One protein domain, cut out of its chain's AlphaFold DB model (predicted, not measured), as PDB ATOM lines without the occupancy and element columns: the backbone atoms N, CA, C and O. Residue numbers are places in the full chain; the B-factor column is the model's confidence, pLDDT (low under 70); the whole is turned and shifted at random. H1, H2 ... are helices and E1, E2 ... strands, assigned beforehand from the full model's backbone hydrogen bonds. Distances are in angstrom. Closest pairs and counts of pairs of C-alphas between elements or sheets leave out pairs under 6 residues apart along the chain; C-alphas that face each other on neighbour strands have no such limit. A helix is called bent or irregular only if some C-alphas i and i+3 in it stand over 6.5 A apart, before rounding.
ATOM      1  N   ALA A  96     120.427 128.616  94.362       84.56
ATOM      2  CA  ALA A  96     120.399 127.181  94.137       84.56
ATOM      3  C   ALA A  96     119.217 126.831  93.224       84.56
ATOM      4  O   ALA A  96     118.087 127.235  93.467       84.56
ATOM      5  N   THR A  97     119.452 126.053  92.174       89.75
ATOM      6  CA  THR A  97     118.388 125.613  91.259       89.75
ATOM      7  C   THR A  97     118.322 124.099  91.193       89.75
ATOM      8  O   THR A  97     119.360 123.435  91.229       89.75
ATOM      9  N   PHE A  98     117.125 123.545  91.022       89.69
ATOM     10  CA  PHE A  98     116.947 122.120  90.753       89.69
ATOM     11  C   PHE A  98     115.916 121.874  89.652       89.69
ATOM     12  O   PHE A  98     115.073 122.717  89.346       89.69
ATOM     13  N   ARG A  99     116.005 120.688  89.044       93.31
ATOM     14  CA  ARG A  99     115.165 120.253  87.929       93.31
ATOM     15  C   ARG A  99     114.642 118.848  88.177       93.31
ATOM     16  O   ARG A  99     115.405 117.955  88.541       93.31
ATOM     17  N   ILE A 100     113.365 118.646  87.893       92.62
ATOM     18  CA  ILE A 100     112.714 117.344  87.820       92.62
ATOM     19  C   ILE A 100     112.772 116.874  86.366       92.62
ATOM     20  O   ILE A 100     112.446 117.611  85.435       92.62
ATOM     21  N   ASN A 101     113.221 115.638  86.149       91.94
ATOM     22  CA  ASN A 101     113.231 115.061  84.812       91.94
ATOM     23  C   ASN A 101     111.797 114.730  84.366       91.94
ATOM     24  O   ASN A 101     111.165 113.858  84.957       91.94
ATOM     25  N   GLY A 102     111.320 115.391  83.309       89.06
ATOM     26  CA  GLY A 102     109.962 115.227  82.783       89.06
ATOM     27  C   GLY A 102     109.661 113.856  82.170       89.06
ATOM     28  O   GLY A 102     108.499 113.478  82.104       89.06
ATOM     29  N   SER A 103     110.672 113.071  81.773       89.00
ATOM     30  CA  SER A 103     110.444 111.714  81.243       89.00
ATOM     31  C   SER A 103     110.143 110.672  82.328       89.00
ATOM     32  O   SER A 103     109.794 109.530  82.026       89.00
ATOM     33  N   GLY A 104     110.288 111.042  83.603       88.69
ATOM     34  CA  GLY A 104     109.991 110.165  84.724       88.69
ATOM     35  C   GLY A 104     108.487 109.995  84.933       88.69
ATOM     36  O   GLY A 104     107.749 110.975  84.989       88.69
ATOM     37  N   LYS A 105     108.040 108.756  85.170       91.81
ATOM     38  CA  LYS A 105     106.628 108.432  85.467       91.81
ATOM     39  C   LYS A 105     106.041 109.238  86.634       91.81
ATOM     40  O   LYS A 105     104.839 109.454  86.686       91.81
ATOM     41  N   PHE A 106     106.891 109.682  87.559       92.69
ATOM     42  CA  PHE A 106     106.504 110.424  88.758       92.69
ATOM     43  C   PHE A 106     106.844 111.917  88.695       92.69
ATOM     44  O   PHE A 106     106.722 112.590  89.708       92.69
ATOM     45  N   ALA A 107     107.276 112.455  87.548       92.31
ATOM     46  CA  ALA A 107     107.746 113.840  87.453       92.31
ATOM     47  C   ALA A 107     106.719 114.852  87.991       92.31
ATOM     48  O   ALA A 107     107.032 115.674  88.851       92.31
ATOM     49  N   TYR A 108     105.471 114.727  87.540       93.06
ATOM     50  CA  TYR A 108     104.367 115.585  87.969       93.06
ATOM     51  C   TYR A 108     103.967 115.335  89.425       93.06
ATOM     52  O   TYR A 108     103.781 116.287  90.172       93.06
ATOM     53  N   ALA A 109     103.934 114.072  89.861       93.06
ATOM     54  CA  ALA A 109     103.632 113.732  91.250       93.06
ATOM     55  C   ALA A 109     104.668 114.326  92.221       93.06
ATOM     56  O   ALA A 109     104.292 114.906  93.235       93.06
ATOM     57  N   ILE A 110     105.962 114.253  91.882       92.00
ATOM     58  CA  ILE A 110     107.052 114.860  92.658       92.00
ATOM     59  C   ILE A 110     106.911 116.383  92.672       92.00
ATOM     60  O   ILE A 110     107.044 116.993  93.729       92.00
ATOM     61  N   ARG A 111     106.621 117.005  91.522       92.44
ATOM     62  CA  ARG A 111     106.382 118.454  91.431       92.44
ATOM     63  C   ARG A 111     105.236 118.886  92.350       92.44
ATOM     64  O   ARG A 111     105.383 119.842  93.105       92.44
ATOM     65  N   ASP A 112     104.112 118.181  92.292       91.88
ATOM     66  CA  ASP A 112     102.901 118.529  93.037       91.88
ATOM     67  C   ASP A 112     103.050 118.238  94.534       91.88
ATOM     68  O   ASP A 112     102.495 118.956  95.364       91.88
ATOM     69  N   GLN A 113     103.820 117.210  94.898       90.56
ATOM     70  CA  GLN A 113     104.197 116.950  96.284       90.56
ATOM     71  C   GLN A 113     105.143 118.031  96.821       90.56
ATOM     72  O   GLN A 113     104.887 118.575  97.886       90.56
ATOM     73  N   MET A 114     106.178 118.412  96.066       88.38
ATOM     74  CA  MET A 114     107.088 119.499  96.452       88.38
ATOM     75  C   MET A 114     106.340 120.812  96.680       88.38
ATOM     76  O   MET A 114     106.590 121.498  97.665       88.38
ATOM     77  N   ARG A 115     105.380 121.143  95.809       86.81
ATOM     78  CA  ARG A 115     104.570 122.351  95.976       86.81
ATOM     79  C   ARG A 115     103.722 122.313  97.247       86.81
ATOM     80  O   ARG A 115     103.728 123.280  97.995       86.81
ATOM     81  N   ARG A 116     103.011 121.208  97.490       86.44
ATOM     82  CA  ARG A 116     102.096 121.088  98.636       86.44
ATOM     83  C   ARG A 116     102.818 120.973  99.970       86.44
ATOM     84  O   ARG A 116     102.403 121.605 100.934       86.44
ATOM     85  N   ASP A 117     103.855 120.149 100.010       82.94
ATOM     86  CA  ASP A 117     104.481 119.754 101.263       82.94
ATOM     87  C   ASP A 117     105.669 120.657 101.572       82.94
ATOM     88  O   ASP A 117     105.832 121.047 102.710       82.94
ATOM     89  N   PHE A 118     106.508 121.012 100.593       79.62
ATOM     90  CA  PHE A 118     107.748 121.746 100.867       79.62
ATOM     91  C   PHE A 118     107.605 123.260 100.686       79.62
ATOM     92  O   PHE A 118     108.059 124.016 101.539       79.62
ATOM     93  N   PHE A 119     106.981 123.726  99.600       82.56
ATOM     94  CA  PHE A 119     106.919 125.168  99.316       82.56
ATOM     95  C   PHE A 119     105.976 125.899 100.272       82.56
ATOM     96  O   PHE A 119     106.368 126.926 100.812       82.56
ATOM     97  N   ASN A 120     104.809 125.321 100.566       77.44
ATOM     98  CA  ASN A 120     103.870 125.885 101.541       77.44
ATOM     99  C   ASN A 120     104.497 126.057 102.937       77.44
ATOM    100  O   ASN A 120     104.236 127.046 103.607       77.44
ATOM    101  N   LEU A 121     105.368 125.134 103.362       73.81
ATOM    102  CA  LEU A 121     106.062 125.235 104.653       73.81
ATOM    103  C   LEU A 121     107.085 126.377 104.696       73.81
ATOM    104  O   LEU A 121     107.413 126.861 105.773       73.81
ATOM    105  N   LEU A 122     107.621 126.785 103.544       74.50
ATOM    106  CA  LEU A 122     108.560 127.903 103.452       74.50
ATOM    107  C   LEU A 122     107.845 129.258 103.365       74.50
ATOM    108  O   LEU A 122     108.429 130.266 103.748       74.50
ATOM    109  N   GLU A 123     106.585 129.291 102.920       68.94
ATOM    110  CA  GLU A 123     105.767 130.514 102.906       68.94
ATOM    111  C   GLU A 123     105.449 131.037 104.319       68.94
ATOM    112  O   GLU A 123     105.192 132.227 104.485       68.94
ATOM    113  N   GLU A 124     105.541 130.195 105.356       68.12
ATOM    114  CA  GLU A 124     105.268 130.554 106.758       68.12
ATOM    115  C   GLU A 124     106.367 131.415 107.429       68.12
ATOM    116  O   GLU A 124     106.397 131.542 108.652       68.12
ATOM    117  N   GLY A 125     107.259 132.047 106.655       65.94
ATOM    118  CA  GLY A 125     108.263 132.981 107.182       65.94
ATOM    119  C   GLY A 125     109.414 132.284 107.906       65.94
ATOM    120  O   GLY A 125     109.818 132.693 108.994       65.94
ATOM    121  N   VAL A 126     109.932 131.201 107.323       71.12
ATOM    122  CA  VAL A 126     111.043 130.447 107.911       71.12
ATOM    123  C   VAL A 126     112.338 131.256 107.820       71.12
ATOM    124  O   VAL A 126     112.761 131.654 106.739       71.12
ATOM    125  N   GLU A 127     113.006 131.449 108.955       73.19
ATOM    126  CA  GLU A 127     114.322 132.086 109.021       73.19
ATOM    127  C   GLU A 127     115.419 131.035 109.208       73.19
ATOM    128  O   GLU A 127     115.308 130.124 110.034       73.19
ATOM    129  N   VAL A 128     116.514 131.165 108.456       70.19
ATOM    130  CA  VAL A 128     117.712 130.342 108.652       70.19
ATOM    131  C   VAL A 128     118.916 131.247 108.794       70.19
ATOM    132  O   VAL A 128     119.252 131.985 107.875       70.19
ATOM    133  N   ASP A 129     119.595 131.133 109.937       68.25
ATOM    134  CA  ASP A 129     120.735 131.980 110.305       68.25
ATOM    135  C   ASP A 129     120.378 133.483 110.403       68.25
ATOM    136  O   ASP A 129     121.242 134.331 110.208       68.25
ATOM    137  N   GLY A 130     119.118 133.808 110.730       69.31
ATOM    138  CA  GLY A 130     118.622 135.187 110.863       69.31
ATOM    139  C   GLY A 130     118.254 135.866 109.540       69.31
ATOM    140  O   GLY A 130     117.866 137.028 109.551       69.31
ATOM    141  N   GLU A 131     118.355 135.146 108.419       70.69
ATOM    142  CA  GLU A 131     117.925 135.617 107.103       70.69
ATOM    143  C   GLU A 131     116.586 134.964 106.717       70.69
ATOM    144  O   GLU A 131     116.444 133.736 106.856       70.69
ATOM    145  N   PRO A 132     115.609 135.743 106.216       72.06
ATOM    146  CA  PRO A 132     114.338 135.208 105.751       72.06
ATOM    147  C   PRO A 132     114.546 134.339 104.508       72.06
ATOM    148  O   PRO A 132     115.277 134.688 103.577       72.06
ATOM    149  N   VAL A 133     113.901 133.177 104.496       75.19
ATOM    150  CA  VAL A 133     113.987 132.221 103.396       75.19
ATOM    151  C   VAL A 133     112.791 132.405 102.470       75.19
ATOM    152  O   VAL A 133     111.680 132.005 102.802       75.19
ATOM    153  N   ASP A 134     113.024 132.965 101.282       77.56
ATOM    154  CA  ASP A 134     111.965 133.077 100.275       77.56
ATOM    155  C   ASP A 134     111.499 131.699  99.776       77.56
ATOM    156  O   ASP A 134     112.322 130.785  99.587       77.56
ATOM    157  N   PRO A 135     110.202 131.554  99.449       80.44
ATOM    158  CA  PRO A 135     109.688 130.331  98.866       80.44
ATOM    159  C   PRO A 135     110.297 130.065  97.474       80.44
ATOM    160  O   PRO A 135     110.614 130.992  96.715       80.44
ATOM    161  N   PRO A 136     110.447 128.787  97.086       87.00
ATOM    162  CA  PRO A 136     110.958 128.418  95.773       87.00
ATOM    163  C   PRO A 136     110.059 128.943  94.653       87.00
ATOM    164  O   PRO A 136     108.843 128.767  94.687       87.00
ATOM    165  N   SER A 137     110.656 129.515  93.608       89.00
ATOM    166  CA  SER A 137     109.912 130.024  92.445       89.00
ATOM    167  C   SER A 137     110.235 129.232  91.177       89.00
ATOM    168  O   SER A 137     111.381 128.804  90.984       89.00
ATOM    169  N   PRO A 138     109.243 128.995  90.297       92.31
ATOM    170  CA  PRO A 138     109.465 128.241  89.073       92.31
ATOM    171  C   PRO A 138     110.257 129.080  88.066       92.31
ATOM    172  O   PRO A 138     110.167 130.308  88.048       92.31
ATOM    173  N   LEU A 139     111.026 128.418  87.204       91.69
ATOM    174  CA  LEU A 139     111.713 129.066  86.086       91.69
ATOM    175  C   LEU A 139     110.735 129.222  84.907       91.69
ATOM    176  O   LEU A 139     110.376 128.205  84.316       91.69
ATOM    177  N   PRO A 140     110.329 130.452  84.519       91.94
ATOM    178  CA  PRO A 140     109.238 130.652  83.555       91.94
ATOM    179  C   PRO A 140     109.501 130.069  82.164       91.94
ATOM    180  O   PRO A 140     108.577 129.717  81.441       91.94
ATOM    181  N   TRP A 141     110.773 129.970  81.783       91.94
ATOM    182  CA  TRP A 141     111.202 129.441  80.491       91.94
ATOM    183  C   TRP A 141     111.278 127.906  80.458       91.94
ATOM    184  O   TRP A 141     111.462 127.334  79.385       91.94
ATOM    185  N   TYR A 142     111.162 127.223  81.605       92.25
ATOM    186  CA  TYR A 142     111.205 125.764  81.677       92.25
ATOM    187  C   TYR A 142     109.789 125.190  81.730       92.25
ATOM    188  O   TYR A 142     109.006 125.512  82.624       92.25
ATOM    189  N   ALA A 143     109.474 124.304  80.785       89.81
ATOM    190  CA  ALA A 143     108.135 123.748  80.634       89.81
ATOM    191  C   ALA A 143     107.612 123.067  81.913       89.81
ATOM    192  O   ALA A 143     108.366 122.519  82.728       89.81
ATOM    193  N   ASP A 144     106.288 123.109  82.064       90.44
ATOM    194  CA  ASP A 144     105.516 122.371  83.069       90.44
ATOM    195  C   ASP A 144     105.880 122.651  84.535       90.44
ATOM    196  O   ASP A 144     105.496 121.889  85.434       90.44
ATOM    197  N   ASN A 145     106.592 123.755  84.798       91.75
ATOM    198  CA  ASN A 145     107.128 124.106  86.114       91.75
ATOM    199  C   ASN A 145     107.943 122.955  86.721       91.75
ATOM    200  O   ASN A 145     107.790 122.605  87.891       91.75
ATOM    201  N   LEU A 146     108.784 122.317  85.911       93.31
ATOM    202  CA  LEU A 146     109.650 121.220  86.348       93.31
ATOM    203  C   LEU A 146     111.047 121.693  86.778       93.31
ATOM    204  O   LEU A 146     111.862 120.873  87.197       93.31
ATOM    205  N   ALA A 147     111.339 122.991  86.713       93.44
ATOM    206  CA  ALA A 147     112.579 123.570  87.219       93.44
ATOM    207  C   ALA A 147     112.296 124.788  88.101       93.44
ATOM    208  O   ALA A 147     111.410 125.590  87.800       93.44
ATOM    209  N   TRP A 148     113.049 124.898  89.192       91.62
ATOM    210  CA  TRP A 148     112.799 125.848  90.273       91.62
ATOM    211  C   TRP A 148     114.105 126.465  90.765       91.62
ATOM    212  O   TRP A 148     115.158 125.816  90.732       91.62
ATOM    213  N   LYS A 149     114.022 127.709  91.242       90.50
ATOM    214  CA  LYS A 149     115.106 128.420  91.926       90.50
ATOM    215  C   LYS A 149     114.787 128.610  93.409       90.50
ATOM    216  O   LYS A 149     113.633 128.796  93.786       90.50
ATOM    217  N   LEU A 150     115.836 128.562  94.217       87.00
ATOM    218  CA  LEU A 150     115.863 128.711  95.665       87.00
ATOM    219  C   LEU A 150     116.802 129.875  95.990       87.00
ATOM    220  O   LEU A 150     117.942 129.894  95.520       87.00
ATOM    221  N   ASN A 151     116.350 130.812  96.821       78.19
ATOM    222  CA  ASN A 151     117.155 131.968  97.235       78.19
ATOM    223  C   ASN A 151     118.033 131.681  98.468       78.19
ATOM    224  O   ASN A 151     118.619 132.589  99.041       78.19
ATOM    225  N   PHE A 152     118.159 130.414  98.861       77.81
ATOM    226  CA  PHE A 152     118.930 129.981 100.022       77.81
ATOM    227  C   PHE A 152     119.896 128.853  99.659       77.81
ATOM    228  O   PHE A 152     119.695 128.070  98.725       77.81
ATOM    229  N   SER A 153     120.992 128.775 100.406       73.56
ATOM    230  CA  SER A 153     122.088 127.846 100.163       73.56
ATOM    231  C   SER A 153     121.746 126.403 100.553       73.56
ATOM    232  O   SER A 153     120.911 126.117 101.414       73.56
ATOM    233  N   ARG A 154     122.502 125.447  99.996       72.62
ATOM    234  CA  ARG A 154     122.458 124.035 100.420       72.62
ATOM    235  C   ARG A 154     122.764 123.858 101.914       72.62
ATOM    236  O   ARG A 154     122.295 122.899 102.520       72.62
ATOM    237  N   MET A 155     123.585 124.729 102.503       73.88
ATOM    238  CA  MET A 155     123.884 124.661 103.935       73.88
ATOM    239  C   MET A 155     122.679 125.085 104.770       73.88
ATOM    240  O   MET A 155     122.358 124.386 105.727       73.88
ATOM    241  N   GLN A 156     121.978 126.143 104.360       75.62
ATOM    242  CA  GLN A 156     120.734 126.573 104.998       75.62
ATOM    243  C   GLN A 156     119.659 125.480 104.898       75.62
ATOM    244  O   GLN A 156     119.079 125.110 105.913       75.62
ATOM    245  N   LEU A 157     119.517 124.834 103.731       75.06
ATOM    246  CA  LEU A 157     118.653 123.655 103.552       75.06
ATOM    247  C   LEU A 157     118.892 122.553 104.585       75.06
ATOM    248  O   LEU A 157     117.951 121.960 105.093       75.06
ATOM    249  N   ARG A 158     120.159 122.250 104.881       75.75
ATOM    250  CA  ARG A 158     120.520 121.186 105.828       75.75
ATOM    251  C   ARG A 158     120.266 121.565 107.285       75.75
ATOM    252  O   ARG A 158     120.217 120.667 108.118       75.75
ATOM    253  N   LYS A 159     120.178 122.861 107.590       77.19
ATOM    254  CA  LYS A 159     119.884 123.375 108.932       77.19
ATOM    255  C   LYS A 159     118.386 123.441 109.216       77.19
ATOM    256  O   LYS A 159     118.020 123.477 110.385       77.19
ATOM    257  N   LEU A 160     117.541 123.446 108.181       74.12
ATOM    258  CA  LEU A 160     116.090 123.494 108.331       74.12
ATOM    259  C   LEU A 160     115.592 122.293 109.155       74.12
ATOM    260  O   LEU A 160     115.656 121.159 108.667       74.12
ATOM    261  N   PRO A 161     115.046 122.511 110.368       72.62
ATOM    262  CA  PRO A 161     114.600 121.423 111.240       72.62
ATOM    263  C   PRO A 161     113.512 120.560 110.596       72.62
ATOM    264  O   PRO A 161     113.412 119.365 110.867       72.62
ATOM    265  N   ILE A 162     112.717 121.161 109.708       72.06
ATOM    266  CA  ILE A 162     111.590 120.516 109.035       72.06
ATOM    267  C   ILE A 162     112.011 119.413 108.056       72.06
ATOM    268  O   ILE A 162     111.233 118.505 107.786       72.06
ATOM    269  N   LEU A 163     113.254 119.462 107.566       68.06
ATOM    270  CA  LEU A 163     113.829 118.469 106.655       68.06
ATOM    271  C   LEU A 163     114.673 117.403 107.372       68.06
ATOM    272  O   LEU A 163     115.177 116.489 106.724       68.06
ATOM    273  N   GLY A 164     114.876 117.536 108.686       63.50
ATOM    274  CA  GLY A 164     115.738 116.659 109.484       63.50
ATOM    275  C   GLY A 164     115.032 115.475 110.151       63.50
ATOM    276  O   GLY A 164     115.658 114.819 110.983       63.50
TER     277      GLY A 164
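What this domain is: This is residues 96 to 164 of the 165 residues of an uncharacterized protein of Chara braunii (UniProt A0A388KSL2). A small two-stranded ribbon, E1 and E2, has the long helix H1 running lengthwise alongside it, with the short helix H2 near one end. A long unnamed stretch, residues 124 to 146, folds back from H1 and ties to E2. The 69 printed residues, in order E1, H1, E2, H2, are mixed helix and strand, with 31 in named elements; the whole is compact, radius of gyration of the C-alphas 12.5 A, but elongated, 38 by 23 by 19 A.

Where its parts are: Find C-alpha 96 at (120.399, 127.181, 94.137), where E1, residues 96 to 99, begins. E2 is residues 147 to 150. H1, residues 107 to 123, runs 22.8 A, with a kink of 27 degrees near residue 114; it is neither bent nor irregular, but only just: C-alphas 116 and 119 are 6.4 A apart. H2, residues 154 to 159, ends at (119.884, 123.375, 108.932).

How they stand to each other: E1 and E2 are antiparallel at 162 degrees; look at N 150 and O 96, 2.7 A. Residues 137 to 138 pair antiparallel with 148 to 149 of E2. The closest C-alphas of E1 and H2, Ala 96 and Arg 154, are 7.3 A apart. H1 and H2 are apart. O i to N i+4 pairs are within hydrogen-bond range throughout H2, and in 10 of 13 in H1.

The domain as a whole: The C-alphas of Lys 105 and Gly 130, the two farthest apart, are 38.8 A apart. The printed part has no cut; the link from H1 to E2 is long. Look for pLDDT under 70 at residues 123 to 125, 129 to 130 and 163 to 164.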